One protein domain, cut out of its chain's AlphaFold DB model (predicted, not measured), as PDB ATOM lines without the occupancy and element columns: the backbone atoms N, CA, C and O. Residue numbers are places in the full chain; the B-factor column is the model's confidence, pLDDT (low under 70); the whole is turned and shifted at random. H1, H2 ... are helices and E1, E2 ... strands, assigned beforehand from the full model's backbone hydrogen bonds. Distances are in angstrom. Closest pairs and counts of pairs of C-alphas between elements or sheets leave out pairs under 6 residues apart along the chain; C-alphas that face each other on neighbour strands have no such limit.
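Overview. This is residues 21 to 129 of the 130 residues of an uncharacterized protein of Candidatus Nomurabacteria bacterium RIFCSPHIGHO2_01_FULL_38_19 (UniProt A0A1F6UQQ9). A twisted antiparallel sheet curls round one helix, H1, which packs on E6, E5 and E1. The long hairpin E1 and E2 makes one end of the longest axis, with short E7 beside E2. The printed part has 109 residues, with seven named strands and one named helix in the order E1 E2 E3 E4 E5 E6 H1 E7; the class is mostly strand. It is compact, with a radius of gyration of the C-alphas of 14.6 A, yet only just elongated, spanning 52 by 26 by 23 A.

Along the chain. E2, residues 40 to 58, is the longest strand at 47.8 A and bends by 65 degrees at residue 53. E1, residues 29 to 37, begins at C-alpha 29 (209.389, 167.076, 113.345), measures 24.0 A and bends by 57 degrees at residue 34. E3 is residues 61 to 68, 23.3 A; E4 74 to 81, 23.5 A; E5 86 to 93, 23.7 A; E6 96 to 104, 24.9 A. H1, residues 106 to 115, measures 14.7 A. E7, residues 125 to 128, measures 10.2 A and ends at C-alpha 128 (221.204, 162.857, 95.895).

Arrangement. E1 to E6 form a meander, each strand the antiparallel neighbour of the one before. E1 lies on one side of E2, with N 33 and O 44 2.9 A apart; E3, with N 51 and O 65 at 2.9 A, and antiparallel E7, with N 43 and O 127 at 2.9 A, lie on the other side. Further N and O pairs within hydrogen-bond range are N 64 and O 78 for E3 and E4, 2.9 A, N 77 and O 90 for E4 and E5, 2.8 A, and N 89 and O 101 for E5 and E6, 2.8 A. H1 is on the sheet; its closest C-alphas to E6 are Phe 109 and Gly 103, 4.0 A. In H1 every O i to N i+4 pair is within range. E1 and E6 are apart.

Size, cuts and confidence. The C-alphas farthest apart, of Gly 39 and Glu 59, are 52.0 A apart. The printed part has no cut, no link is long, and no printed residue is under 70 in pLDDT.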
ATOM      1  N   GLU A  21     200.304 177.730 125.862       94.69
ATOM      2  CA  GLU A  21     200.105 176.325 126.213       94.69
ATOM      3  C   GLU A  21     200.628 175.343 125.150       94.69
ATOM      4  O   GLU A  21     200.680 174.141 125.417       94.69
ATOM      5  N   LEU A  22     200.987 175.836 123.960       96.50
ATOM      6  CA  LEU A  22     201.550 175.046 122.870       96.50
ATOM      7  C   LEU A  22     203.081 174.963 122.904       96.50
ATOM      8  O   LEU A  22     203.630 174.105 122.222       96.50
ATOM      9  N   ASP A  23     203.760 175.749 123.745       95.31
ATOM     10  CA  ASP A  23     205.230 175.797 123.823       95.31
ATOM     11  C   ASP A  23     205.851 174.448 124.243       95.31
ATOM     12  O   ASP A  23     207.033 174.184 124.034       95.31
ATOM     13  N   VAL A  24     205.046 173.547 124.814       94.62
ATOM     14  CA  VAL A  24     205.439 172.160 125.114       94.62
ATOM     15  C   VAL A  24     205.438 171.254 123.879       94.62
ATOM     16  O   VAL A  24     205.699 170.066 124.001       94.62
ATOM     17  N   PHE A  25     205.132 171.756 122.688       96.88
ATOM     18  CA  PHE A  25     205.111 170.979 121.451       96.88
ATOM     19  C   PHE A  25     206.163 171.475 120.469       96.88
ATOM     20  O   PHE A  25     206.467 172.663 120.457       96.88
ATOM     21  N   PRO A  26     206.761 170.602 119.642       96.06
ATOM     22  CA  PRO A  26     207.760 171.026 118.666       96.06
ATOM     23  C   PRO A  26     207.132 171.836 117.526       96.06
ATOM     24  O   PRO A  26     206.017 171.541 117.092       96.06
ATOM     25  N   LEU A  27     207.878 172.799 116.985       96.44
ATOM     26  CA  LEU A  27     207.495 173.585 115.809       96.44
ATOM     27  C   LEU A  27     207.229 172.691 114.593       96.44
ATOM     28  O   LEU A  27     206.279 172.913 113.855       96.44
ATOM     29  N   ASN A  28     208.071 171.682 114.388       95.94
ATOM     30  CA  ASN A  28     207.916 170.626 113.395       95.94
ATOM     31  C   ASN A  28     208.753 169.407 113.812       95.94
ATOM     32  O   ASN A  28     209.559 169.481 114.740       95.94
ATOM     33  N   VAL A  29     208.559 168.272 113.144       95.12
ATOM     34  CA  VAL A  29     209.389 167.076 113.345       95.12
ATOM     35  C   VAL A  29     209.946 166.627 112.003       95.12
ATOM     36  O   VAL A  29     209.190 166.371 111.068       95.12
ATOM     37  N   LEU A  30     211.271 166.520 111.909       94.00
ATOM     38  CA  LEU A  30     211.972 166.064 110.714       94.00
ATOM     39  C   LEU A  30     212.531 164.659 110.945       94.00
ATOM     40  O   LEU A  30     213.335 164.450 111.853       94.00
ATOM     41  N   PHE A  31     212.150 163.711 110.093       93.50
ATOM     42  CA  PHE A  31     212.804 162.405 110.017       93.50
ATOM     43  C   PHE A  31     213.730 162.360 108.813       93.50
ATOM     44  O   PHE A  31     213.336 162.752 107.718       93.50
ATOM     45  N   GLY A  32     214.938 161.839 109.011       91.25
ATOM     46  CA  GLY A  32     215.936 161.669 107.961       91.25
ATOM     47  C   GLY A  32     216.459 160.239 107.907       91.25
ATOM     48  O   GLY A  32     216.522 159.553 108.931       91.25
ATOM     49  N   LYS A  33     216.834 159.768 106.716       89.56
ATOM     50  CA  LYS A  33     217.478 158.461 106.549       89.56
ATOM     51  C   LYS A  33     218.369 158.423 105.312       89.56
ATOM     52  O   LYS A  33     217.926 158.750 104.213       89.56
ATOM     53  N   PHE A  34     219.597 157.939 105.481       89.44
ATOM     54  CA  PHE A  34     220.468 157.591 104.359       89.44
ATOM     55  C   PHE A  34     220.006 156.301 103.683       89.44
ATOM     56  O   PHE A  34     219.578 155.345 104.336       89.44
ATOM     57  N   GLY A  35     220.131 156.254 102.364       87.19
ATOM     58  CA  GLY A  35     219.837 155.068 101.579       87.19
ATOM     59  C   GLY A  35     220.508 155.097 100.216       87.19
ATOM     60  O   GLY A  35     221.362 155.933  99.924       87.19
ATOM     61  N   THR A  36     220.087 154.172  99.359       88.31
ATOM     62  CA  THR A  36     220.581 154.067  97.987       88.31
ATOM     63  C   THR A  36     219.396 153.969  97.033       88.31
ATOM     64  O   THR A  36     218.482 153.174  97.250       88.31
ATOM     65  N   ARG A  37     219.412 154.757  95.954       84.25
ATOM     66  CA  ARG A  37     218.403 154.727  94.887       84.25
ATOM     67  C   ARG A  37     219.096 154.733  93.531       84.25
ATOM     68  O   ARG A  37     219.903 155.613  93.250       84.25
ATOM     69  N   ASN A  38     218.783 153.751  92.683       88.62
ATOM     70  CA  ASN A  38     219.416 153.568  91.368       88.62
ATOM     71  C   ASN A  38     220.959 153.560  91.439       88.62
ATOM     72  O   ASN A  38     221.628 154.188  90.623       88.62
ATOM     73  N   GLY A  39     221.519 152.904  92.462       90.12
ATOM     74  CA  GLY A  39     222.969 152.822  92.680       90.12
ATOM     75  C   GLY A  39     223.637 154.105  93.191       90.12
ATOM     76  O   GLY A  39     224.851 154.109  93.357       90.12
ATOM     77  N   LYS A  40     222.882 155.179  93.457       90.94
ATOM     78  CA  LYS A  40     223.395 156.434  94.025       90.94
ATOM     79  C   LYS A  40     222.979 156.588  95.481       90.94
ATOM     80  O   LYS A  40     221.857 156.223  95.839       90.94
ATOM     81  N   ASN A  41     223.864 157.150  96.298       92.44
ATOM     82  CA  ASN A  41     223.544 157.504  97.676       92.44
ATOM     83  C   ASN A  41     222.511 158.631  97.694       92.44
ATOM     84  O   ASN A  41     222.585 159.579  96.912       92.44
ATOM     85  N   VAL A  42     221.528 158.498  98.576       93.38
ATOM     86  CA  VAL A  42     220.476 159.491  98.776       93.38
ATOM     87  C   VAL A  42     220.257 159.726 100.261       93.38
ATOM     88  O   VAL A  42     220.408 158.809 101.072       93.38
ATOM     89  N   PHE A  43     219.853 160.941 100.603       92.12
ATOM     90  CA  PHE A  43     219.283 161.271 101.897       92.12
ATOM     91  C   PHE A  43     217.798 161.550 101.703       92.12
ATOM     92  O   PHE A  43     217.418 162.409 100.911       92.12
ATOM     93  N   GLY A  44     216.958 160.749 102.353       92.69
ATOM     94  CA  GLY A  44     215.518 160.954 102.359       92.69
ATOM     95  C   GLY A  44     215.096 161.746 103.587       92.69
ATOM     96  O   GLY A  44     215.601 161.464 104.678       92.69
ATOM     97  N   THR A  45     214.129 162.650 103.438       94.19
ATOM     98  CA  THR A  45     213.557 163.433 104.543       94.19
ATOM     99  C   THR A  45     212.029 163.482 104.509       94.19
ATOM    100  O   THR A  45     211.412 163.546 103.449       94.19
ATOM    101  N   ALA A  46     211.397 163.448 105.683       95.19
ATOM    102  CA  ALA A  46     209.963 163.678 105.853       95.19
ATOM    103  C   ALA A  46     209.739 164.731 106.940       95.19
ATOM    104  O   ALA A  46     210.123 164.524 108.096       95.19
ATOM    105  N   LEU A  47     209.129 165.854 106.556       95.50
ATOM    106  CA  LEU A  47     208.774 166.945 107.453       95.50
ATOM    107  C   LEU A  47     207.329 166.774 107.917       95.50
ATOM    108  O   LEU A  47     206.429 166.561 107.106       95.50
ATOM    109  N   TYR A  48     207.117 166.889 109.220       97.25
ATOM    110  CA  TYR A  48     205.809 166.818 109.849       97.25
ATOM    111  C   TYR A  48     205.468 168.145 110.514       97.25
ATOM    112  O   TYR A  48     206.189 168.604 111.402       97.25
ATOM    113  N   GLU A  49     204.347 168.727 110.106       97.62
ATOM    114  CA  GLU A  49     203.886 170.039 110.556       97.62
ATOM    115  C   GLU A  49     202.733 169.905 111.561       97.62
ATOM    116  O   GLU A  49     201.905 168.995 111.427       97.62
ATOM    117  N   PRO A  50     202.670 170.775 112.583       98.12
ATOM    118  CA  PRO A  50     201.659 170.705 113.626       98.12
ATOM    119  C   PRO A  50     200.277 171.045 113.068       98.12
ATOM    120  O   PRO A  50     200.091 172.066 112.411       98.12
ATOM    121  N   ASN A  51     199.272 170.237 113.404       98.31
ATOM    122  CA  ASN A  51     197.879 170.623 113.214       98.31
ATOM    123  C   ASN A  51     197.320 171.224 114.504       98.31
ATOM    124  O   ASN A  51     196.881 170.492 115.396       98.31
ATOM    125  N   LEU A  52     197.278 172.553 114.578       97.75
ATOM    126  CA  LEU A  52     196.822 173.284 115.765       97.75
ATOM    127  C   LEU A  52     195.375 172.956 116.159       97.75
ATOM    128  O   LEU A  52     195.051 172.946 117.344       97.75
ATOM    129  N   GLU A  53     194.511 172.639 115.191       97.69
ATOM    130  CA  GLU A  53     193.109 172.273 115.446       97.69
ATOM    131  C   GLU A  53     192.974 170.914 116.141       97.69
ATOM    132  O   GLU A  53     191.965 170.622 116.779       97.69
ATOM    133  N   SER A  54     193.999 170.066 116.029       98.38
ATOM    134  CA  SER A  54     194.026 168.758 116.682       98.38
ATOM    135  C   SER A  54     194.486 168.810 118.136       98.38
ATOM    136  O   SER A  54     194.476 167.769 118.797       98.38
ATOM    137  N   PHE A  55     194.903 169.985 118.621       98.31
ATOM    138  CA  PHE A  55     195.329 170.155 120.000       98.31
ATOM    139  C   PHE A  55     194.202 169.768 120.955       98.31
ATOM    140  O   PHE A  55     193.080 170.274 120.878       98.31
ATOM    141  N   LYS A  56     194.523 168.882 121.891       97.62
ATOM    142  CA  LYS A  56     193.624 168.476 122.966       97.62
ATOM    143  C   LYS A  56     194.334 168.608 124.292       97.62
ATOM    144  O   LYS A  56     195.471 168.158 124.430       97.62
ATOM    145  N   ARG A  57     193.629 169.166 125.272       96.25
ATOM    146  CA  ARG A  57     194.055 169.202 126.667       96.25
ATOM    147  C   ARG A  57     193.031 168.473 127.524       96.25
ATOM    148  O   ARG A  57     191.864 168.845 127.563       96.25
ATOM    149  N   GLU A  58     193.511 167.452 128.204       93.31
ATOM    150  CA  GLU A  58     192.838 166.712 129.264       93.31
ATOM    151  C   GLU A  58     193.585 167.004 130.575       93.31
ATOM    152  O   GLU A  58     194.704 167.519 130.535       93.31
ATOM    153  N   GLU A  59     192.988 166.712 131.736       90.50
ATOM    154  CA  GLU A  59     193.469 167.178 133.055       90.50
ATOM    155  C   GLU A  59     194.999 167.157 133.217       90.50
ATOM    156  O   GLU A  59     195.602 168.188 133.515       90.50
ATOM    157  N   ASN A  60     195.629 166.012 132.935       93.62
ATOM    158  CA  ASN A  60     197.073 165.812 133.093       93.62
ATOM    159  C   ASN A  60     197.818 165.579 131.775       93.62
ATOM    160  O   ASN A  60     198.984 165.196 131.797       93.62
ATOM    161  N   LYS A  61     197.174 165.766 130.618       96.38
ATOM    162  CA  LYS A  61     197.791 165.470 129.319       96.38
ATOM    163  C   LYS A  61     197.414 166.502 128.280       96.38
ATOM    164  O   LYS A  61     196.251 166.868 128.147       96.38
ATOM    165  N   CYS A  62     198.377 166.908 127.473       97.44
ATOM    166  CA  CYS A  62     198.094 167.568 126.210       97.44
ATOM    167  C   CYS A  62     198.607 166.718 125.053       97.44
ATOM    168  O   CYS A  62     199.590 165.994 125.181       97.44
ATOM    169  N   SER A  63     197.931 166.789 123.913       98.31
ATOM    170  CA  SER A  63     198.348 166.082 122.706       98.31
ATOM    171  C   SER A  63     198.078 166.906 121.460       98.31
ATOM    172  O   SER A  63     197.173 167.740 121.444       98.31
ATOM    173  N   MET A  64     198.865 166.661 120.418       98.62
ATOM    174  CA  MET A  64     198.704 167.294 119.117       98.62
ATOM    175  C   MET A  64     199.152 166.343 118.012       98.62
ATOM    176  O   MET A  64     200.120 165.589 118.160       98.62
ATOM    177  N   LYS A  65     198.426 166.372 116.893       98.69
ATOM    178  CA  LYS A  65     198.802 165.650 115.685       98.69
ATOM    179  C   LYS A  65     199.713 166.488 114.808       98.69
ATOM    180  O   LYS A  65     199.554 167.702 114.712       98.69
ATOM    181  N   TYR A  66     200.598 165.793 114.110       98.56
ATOM    182  CA  TYR A  66     201.427 166.362 113.058       98.56
ATOM    183  C   TYR A  66     201.209 165.590 111.768       98.56
ATOM    184  O   TYR A  66     201.184 164.360 111.805       98.56
ATOM    185  N   TYR A  67     201.092 166.277 110.640       98.38
ATOM    186  CA  TYR A  67     200.888 165.641 109.338       98.38
ATOM    187  C   TYR A  67     202.112 165.804 108.455       98.38
ATOM    188  O   TYR A  67     202.790 166.827 108.503       98.38
ATOM    189  N   ASN A  68     202.395 164.775 107.662       97.69
ATOM    190  CA  ASN A  68     203.483 164.805 106.699       97.69
ATOM    191  C   ASN A  68     203.202 165.867 105.621       97.69
ATOM    192  O   ASN A  68     202.188 165.786 104.924       97.69
ATOM    193  N   ALA A  69     204.112 166.829 105.462       97.19
ATOM    194  CA  ALA A  69     203.999 167.929 104.503       97.19
ATOM    195  C   ALA A  69     203.981 167.446 103.038       97.19
ATOM    196  O   ALA A  69     203.424 168.102 102.160       97.19
ATOM    197  N   TYR A  70     204.530 166.260 102.769       96.00
ATOM    198  CA  TYR A  70     204.537 165.618 101.451       96.00
ATOM    199  C   TYR A  70     203.285 164.751 101.193       96.00
ATOM    200  O   TYR A  70     203.177 164.093 100.152       96.00
ATOM    201  N   GLY A  71     202.327 164.745 102.127       93.31
ATOM    202  CA  GLY A  71     201.031 164.079 102.016       93.31
ATOM    203  C   GLY A  71     201.037 162.578 102.323       93.31
ATOM    204  O   GLY A  71     201.958 162.026 102.926       93.31
ATOM    205  N   GLY A  72     199.968 161.902 101.892       93.12
ATOM    206  CA  GLY A  72     199.687 160.505 102.238       93.12
ATOM    207  C   GLY A  72     199.027 160.348 103.612       93.12
ATOM    208  O   GLY A  72     198.809 161.319 104.333       93.12
ATOM    209  N   ASP A  73     198.699 159.110 103.982       95.81
ATOM    210  CA  ASP A  73     198.192 158.791 105.322       95.81
ATOM    211  C   ASP A  73     199.373 158.588 106.280       95.81
ATOM    212  O   ASP A  73     199.749 157.468 106.620       95.81
ATOM    213  N   CYS A  74     200.057 159.685 106.604       97.00
ATOM    214  CA  CYS A  74     201.274 159.703 107.412       97.00
ATOM    215  C   CYS A  74     201.165 160.812 108.458       97.00
ATOM    216  O   CYS A  74     201.135 161.995 108.112       97.00
ATOM    217  N   TRP A  75     201.127 160.450 109.738       98.00
ATOM    218  CA  TRP A  75     200.967 161.424 110.819       98.00
ATOM    219  C   TRP A  75     201.621 160.967 112.123       98.00
ATOM    220  O   TRP A  75     201.914 159.788 112.314       98.00
ATOM    221  N   LEU A  76     201.868 161.919 113.016       98.25
ATOM    222  CA  LEU A  76     202.407 161.688 114.353       98.25
ATOM    223  C   LEU A  76     201.378 162.098 115.397       98.25
ATOM    224  O   LEU A  76     200.637 163.058 115.183       98.25
ATOM    225  N   LEU A  77     201.391 161.435 116.546       98.50
ATOM    226  CA  LEU A  77     200.777 161.927 117.772       98.50
ATOM    227  C   LEU A  77     201.883 162.251 118.769       98.50
ATOM    228  O   LEU A  77     202.575 161.342 119.223       98.50
ATOM    229  N   VAL A  78     202.025 163.521 119.132       98.12
ATOM    230  CA  VAL A  78     202.871 163.925 120.258       98.12
ATOM    231  C   VAL A  78     201.959 164.164 121.448       98.12
ATOM    232  O   VAL A  78     200.965 164.877 121.338       98.12
ATOM    233  N   THR A  79     202.275 163.540 122.575       97.94
ATOM    234  CA  THR A  79     201.566 163.691 123.846       97.94
ATOM    235  C   THR A  79     202.561 164.103 124.915       97.94
ATOM    236  O   THR A  79     203.638 163.519 125.016       97.94
ATOM    237  N   TYR A  80     202.188 165.084 125.726       97.31
ATOM    238  CA  TYR A  80     202.937 165.498 126.898       97.31
ATOM    239  C   TYR A  80     202.097 165.259 128.154       97.31
ATOM    240  O   TYR A  80     200.964 165.731 128.266       97.31
ATOM    241  N   ASP A  81     202.651 164.484 129.083       95.12
ATOM    242  CA  ASP A  81     202.097 164.261 130.416       95.12
ATOM    243  C   ASP A  81     202.571 165.378 131.352       95.12
ATOM    244  O   ASP A  81     203.758 165.478 131.666       95.12
ATOM    245  N   LEU A  82     201.632 166.208 131.808       91.25
ATOM    246  CA  LEU A  82     201.882 167.348 132.689       91.25
ATOM    247  C   LEU A  82     202.300 166.907 134.098       91.25
ATOM    248  O   LEU A  82     203.100 167.591 134.738       91.25
ATOM    249  N   ALA A  83     201.770 165.780 134.582       91.25
ATOM    250  CA  ALA A  83     202.050 165.278 135.925       91.25
ATOM    251  C   ALA A  83     203.405 164.564 135.964       91.25
ATOM    252  O   ALA A  83     204.235 164.839 136.832       91.25
ATOM    253  N   GLY A  84     203.639 163.679 134.995       90.00
ATOM    254  CA  GLY A  84     204.886 162.925 134.866       90.00
ATOM    255  C   GLY A  84     206.037 163.707 134.231       90.00
ATOM    256  O   GLY A  84     207.181 163.275 134.339       90.00
ATOM    257  N   LYS A  85     205.752 164.841 133.573       91.75
ATOM    258  CA  LYS A  85     206.697 165.624 132.753       91.75
ATOM    259  C   LYS A  85     207.395 164.790 131.675       91.75
ATOM    260  O   LYS A  85     208.582 164.974 131.405       91.75
ATOM    261  N   ASN A  86     206.643 163.892 131.045       94.81
ATOM    262  CA  ASN A  86     207.156 162.960 130.044       94.81
ATOM    263  C   ASN A  86     206.500 163.181 128.689       94.81
ATOM    264  O   ASN A  86     205.307 163.475 128.597       94.81
ATOM    265  N   TYR A  87     207.289 162.983 127.640       96.88
ATOM    266  CA  TYR A  87     206.805 162.978 126.272       96.88
ATOM    267  C   TYR A  87     206.579 161.560 125.782       96.88
ATOM    268  O   TYR A  87     207.341 160.641 126.093       96.88
ATOM    269  N   ARG A  88     205.565 161.434 124.937       96.94
ATOM    270  CA  ARG A  88     205.284 160.257 124.133       96.94
ATOM    271  C   ARG A  88     205.037 160.679 122.696       96.94
ATOM    272  O   ARG A  88     204.276 161.607 122.434       96.94
ATOM    273  N   GLY A  89     205.660 159.973 121.770       97.56
ATOM    274  CA  GLY A  89     205.537 160.175 120.337       97.56
ATOM    275  C   GLY A  89     205.139 158.867 119.686       97.56
ATOM    276  O   GLY A  89     205.811 157.856 119.870       97.56
ATOM    277  N   GLU A  90     204.064 158.882 118.915       98.12
ATOM    278  CA  GLU A  90     203.629 157.742 118.114       98.12
ATOM    279  C   GLU A  90     203.633 158.141 116.646       98.12
ATOM    280  O   GLU A  90     203.178 159.230 116.293       98.12
ATOM    281  N   LYS A  91     204.151 157.268 115.783       97.69
ATOM    282  CA  LYS A  91     204.204 157.495 114.337       97.69
ATOM    283  C   LYS A  91     203.267 156.529 113.629       97.69
ATOM    284  O   LYS A  91     203.340 155.321 113.846       97.69
ATOM    285  N   PHE A  92     202.412 157.063 112.764       97.75
ATOM    286  CA  PHE A  92     201.401 156.324 112.017       97.75
ATOM    287  C   PHE A  92     201.630 156.446 110.515       97.75
ATOM    288  O   PHE A  92     201.830 157.546 110.002       97.75
ATOM    289  N   ILE A  93     201.555 155.314 109.814       96.19
ATOM    290  CA  ILE A  93     201.649 155.215 108.354       96.19
ATOM    291  C   ILE A  93     200.543 154.266 107.872       96.19
ATOM    292  O   ILE A  93     200.464 153.125 108.331       96.19
ATOM    293  N   ASN A  94     199.693 154.718 106.948       95.56
ATOM    294  CA  ASN A  94     198.555 153.973 106.391       95.56
ATOM    295  C   ASN A  94     197.660 153.353 107.485       95.56
ATOM    296  O   ASN A  94     197.417 152.143 107.505       95.56
ATOM    297  N   GLY A  95     197.251 154.176 108.455       94.06
ATOM    298  CA  GLY A  95     196.396 153.787 109.579       94.06
ATOM    299  C   GLY A  95     197.046 152.887 110.635       94.06
ATOM    300  O   GLY A  95     196.370 152.486 111.580       94.06
ATOM    301  N   LYS A  96     198.338 152.554 110.511       95.81
ATOM    302  CA  LYS A  96     199.048 151.665 111.444       95.81
ATOM    303  C   LYS A  96     200.102 152.423 112.233       95.81
ATOM    304  O   LYS A  96     200.889 153.156 111.643       95.81
ATOM    305  N   SER A  97     200.153 152.196 113.547       96.56
ATOM    306  CA  SER A  97     201.284 152.635 114.370       96.56
ATOM    307  C   SER A  97     202.522 151.828 113.977       96.56
ATOM    308  O   SER A  97     202.495 150.596 114.023       96.56
ATOM    309  N   ILE A  98     203.578 152.510 113.531       95.50
ATOM    310  CA  ILE A  98     204.843 151.884 113.116       95.50
ATOM    311  C   ILE A  98     205.926 151.991 114.188       95.50
ATOM    312  O   ILE A  98     206.976 151.365 114.066       95.50
ATOM    313  N   GLY A  99     205.681 152.774 115.238       94.75
ATOM    314  CA  GLY A  99     206.664 153.015 116.277       94.75
ATOM    315  C   GLY A  99     206.169 153.987 117.331       94.75
ATOM    316  O   GLY A  99     205.359 154.878 117.062       94.75
ATOM    317  N   ILE A 100     206.685 153.785 118.536       96.25
ATOM    318  CA  ILE A 100     206.387 154.572 119.723       96.25
ATOM    319  C   ILE A 100     207.716 154.909 120.384       96.25
ATOM    320  O   ILE A 100     208.627 154.082 120.419       96.25
ATOM    321  N   SER A 101     207.814 156.124 120.897       95.06
ATOM    322  CA  SER A 101     208.949 156.604 121.664       95.06
ATOM    323  C   SER A 101     208.446 157.332 122.895       95.06
ATOM    324  O   SER A 101     207.599 158.217 122.784       95.06
ATOM    325  N   ASP A 102     209.015 157.008 124.046       94.31
ATOM    326  CA  ASP A 102     208.796 157.722 125.293       94.31
ATOM    327  C   ASP A 102     210.136 158.320 125.752       94.31
ATOM    328  O   ASP A 102     211.212 157.746 125.534       94.31
ATOM    329  N   GLY A 103     210.095 159.500 126.361       91.44
ATOM    330  CA  GLY A 103     211.304 160.153 126.848       91.44
ATOM    331  C   GLY A 103     211.013 161.172 127.943       91.44
ATOM    332  O   GLY A 103     210.109 161.998 127.770       91.44
ATOM    333  N   PRO A 104     211.773 161.143 129.054       87.25
ATOM    334  CA  PRO A 104     211.778 162.259 129.981       87.25
ATOM    335  C   PRO A 104     212.469 163.437 129.301       87.25
ATOM    336  O   PRO A 104     213.493 163.254 128.650       87.25
ATOM    337  N   GLU A 105     211.934 164.641 129.486       85.94
ATOM    338  CA  GLU A 105     212.527 165.879 128.964       85.94
ATOM    339  C   GLU A 105     212.604 165.971 127.423       85.94
ATOM    340  O   GLU A 105     212.570 164.996 126.673       85.94
ATOM    341  N   TRP A 106     212.719 167.203 126.927       89.25
ATOM    342  CA  TRP A 106     212.640 167.519 125.499       89.25
ATOM    343  C   TRP A 106     213.692 166.787 124.657       89.25
ATOM    344  O   TRP A 106     213.386 166.096 123.688       89.25
ATOM    345  N   LYS A 107     214.964 166.929 125.037       89.06
ATOM    346  CA  LYS A 107     216.092 166.474 124.221       89.06
ATOM    347  C   LYS A 107     216.118 164.955 124.074       89.06
ATOM    348  O   LYS A 107     216.285 164.458 122.965       89.06
ATOM    349  N   MET A 108     215.951 164.224 125.177       89.31
ATOM    350  CA  MET A 108     215.973 162.760 125.152       89.31
ATOM    351  C   MET A 108     214.774 162.201 124.390       89.31
ATOM    352  O   MET A 108     214.945 161.272 123.603       89.31
ATOM    353  N   PHE A 109     213.593 162.807 124.549       93.56
ATOM    354  CA  PHE A 109     212.429 162.441 123.752       93.56
ATOM    355  C   PHE A 109     212.700 162.541 122.249       93.56
ATOM    356  O   PHE A 109     212.485 161.560 121.541       93.56
ATOM    357  N   PHE A 110     213.218 163.669 121.755       91.12
ATOM    358  CA  PHE A 110     213.475 163.821 120.318       91.12
ATOM    359  C   PHE A 110     214.622 162.958 119.806       91.12
ATOM    360  O   PHE A 110     214.590 162.548 118.646       91.12
ATOM    361  N   VAL A 111     215.585 162.598 120.662       89.69
ATOM    362  CA  VAL A 111     216.590 161.592 120.305       89.69
ATOM    363  C   VAL A 111     215.929 160.238 120.051       89.69
ATOM    364  O   VAL A 111     216.106 159.668 118.976       89.69
ATOM    365  N   HIS A 112     215.130 159.741 121.000       90.50
ATOM    366  CA  HIS A 112     214.429 158.464 120.847       90.50
ATOM    367  C   HIS A 112     213.419 158.494 119.700       90.50
ATOM    368  O   HIS A 112     213.329 157.547 118.920       90.50
ATOM    369  N   PHE A 113     212.695 159.602 119.552       93.00
ATOM    370  CA  PHE A 113     211.691 159.735 118.513       93.00
ATOM    371  C   PHE A 113     212.345 159.750 117.133       93.00
ATOM    372  O   PHE A 113     211.905 159.018 116.251       93.00
ATOM    373  N   GLY A 114     213.461 160.468 116.967       90.25
ATOM    374  CA  GLY A 114     214.239 160.505 115.728       90.25
ATOM    375  C   GLY A 114     214.774 159.139 115.277       90.25
ATOM    376  O   GLY A 114     214.861 158.902 114.073       90.25
ATOM    377  N   ILE A 115     215.052 158.207 116.203       88.94
ATOM    378  CA  ILE A 115     215.479 156.828 115.876       88.94
ATOM    379  C   ILE A 115     214.423 156.079 115.050       88.94
ATOM    380  O   ILE A 115     214.788 155.217 114.248       88.94
ATOM    381  N   LEU A 116     213.134 156.428 115.176       90.56
ATOM    382  CA  LEU A 116     212.086 155.843 114.332       90.56
ATOM    383  C   LEU A 116     212.354 156.087 112.836       90.56
ATOM    384  O   LEU A 116     211.984 155.254 112.007       90.56
ATOM    385  N   GLY A 117     213.031 157.192 112.499       91.00
ATOM    386  CA  GLY A 117     213.503 157.503 111.151       91.00
ATOM    387  C   GLY A 117     212.405 157.454 110.086       91.00
ATOM    388  O   GLY A 117     211.213 157.586 110.372       91.00
ATOM    389  N   LEU A 118     212.809 157.261 108.828       92.44
ATOM    390  CA  LEU A 118     211.881 157.021 107.719       92.44
ATOM    391  C   LEU A 118     211.492 155.546 107.600       92.44
ATOM    392  O   LEU A 118     212.352 154.654 107.642       92.44
ATOM    393  N   THR A 119     210.200 155.312 107.365       90.44
ATOM    394  CA  THR A 119     209.605 153.977 107.196       90.44
ATOM    395  C   THR A 119     209.010 153.802 105.795       90.44
ATOM    396  O   THR A 119     208.558 154.752 105.163       90.44
ATOM    397  N   ASN A 120     208.999 152.569 105.278       86.44
ATOM    398  CA  ASN A 120     208.408 152.274 103.970       86.44
ATOM    399  C   ASN A 120     206.922 152.673 103.916       86.44
ATOM    400  O   ASN A 120     206.155 152.355 104.822       86.44
ATOM    401  N   GLY A 121     206.517 153.312 102.817       86.88
ATOM    402  CA  GLY A 121     205.151 153.812 102.613       86.88
ATOM    403  C   GLY A 121     204.957 155.277 103.009       86.88
ATOM    404  O   GLY A 121     203.948 155.867 102.635       86.88
ATOM    405  N   GLU A 122     205.931 155.871 103.693       92.44
ATOM    406  CA  GLU A 122     205.975 157.299 103.993       92.44
ATOM    407  C   GLU A 122     206.320 158.117 102.741       92.44
ATOM    408  O   GLU A 122     207.168 157.719 101.935       92.44
ATOM    409  N   LYS A 123     205.657 159.263 102.559       93.19
ATOM    410  CA  LYS A 123     206.050 160.241 101.541       93.19
ATOM    411  C   LYS A 123     207.244 161.040 102.055       93.19
ATOM    412  O   LYS A 123     207.225 161.531 103.179       93.19
ATOM    413  N   CYS A 124     208.280 161.146 101.237       93.44
ATOM    414  CA  CYS A 124     209.505 161.852 101.575       93.44
ATOM    415  C   CYS A 124     210.106 162.518 100.339       93.44
ATOM    416  O   CYS A 124     209.851 162.112  99.198       93.44
ATOM    417  N   GLU A 125     210.919 163.530 100.591       93.69
ATOM    418  CA  GLU A 125     211.809 164.136  99.614       93.69
ATOM    419  C   GLU A 125     213.138 163.379  99.589       93.69
ATOM    420  O   GLU A 125     213.534 162.767 100.582       93.69
ATOM    421  N   PHE A 126     213.807 163.366  98.435       91.44
ATOM    422  CA  PHE A 126     215.099 162.707  98.264       91.44
ATOM    423  C   PHE A 126     216.114 163.681  97.691       91.44
ATOM    424  O   PHE A 126     215.930 164.191  96.585       91.44
ATOM    425  N   GLU A 127     217.232 163.821  98.385       91.94
ATOM    426  CA  GLU A 127     218.410 164.527  97.904       91.94
ATOM    427  C   GLU A 127     219.489 163.515  97.515       91.94
ATOM    428  O   GLU A 127     219.762 162.556  98.243       91.94
ATOM    429  N   TYR A 128     220.093 163.695  96.341       87.56
ATOM    430  CA  TYR A 128     221.204 162.857  95.895       87.56
ATOM    431  C   TYR A 128     222.507 163.371  96.493       87.56
ATOM    432  O   TYR A 128     222.850 164.537  96.319       87.56
ATOM    433  N   ILE A 129     223.245 162.477  97.148       82.12
ATOM    434  CA  ILE A 129     224.542 162.794  97.739       82.12
ATOM    435  C   ILE A 129     225.612 162.307  96.763       82.12
ATOM    436  O   ILE A 129     225.677 161.109  96.461       82.12
TER     437      ILE A 129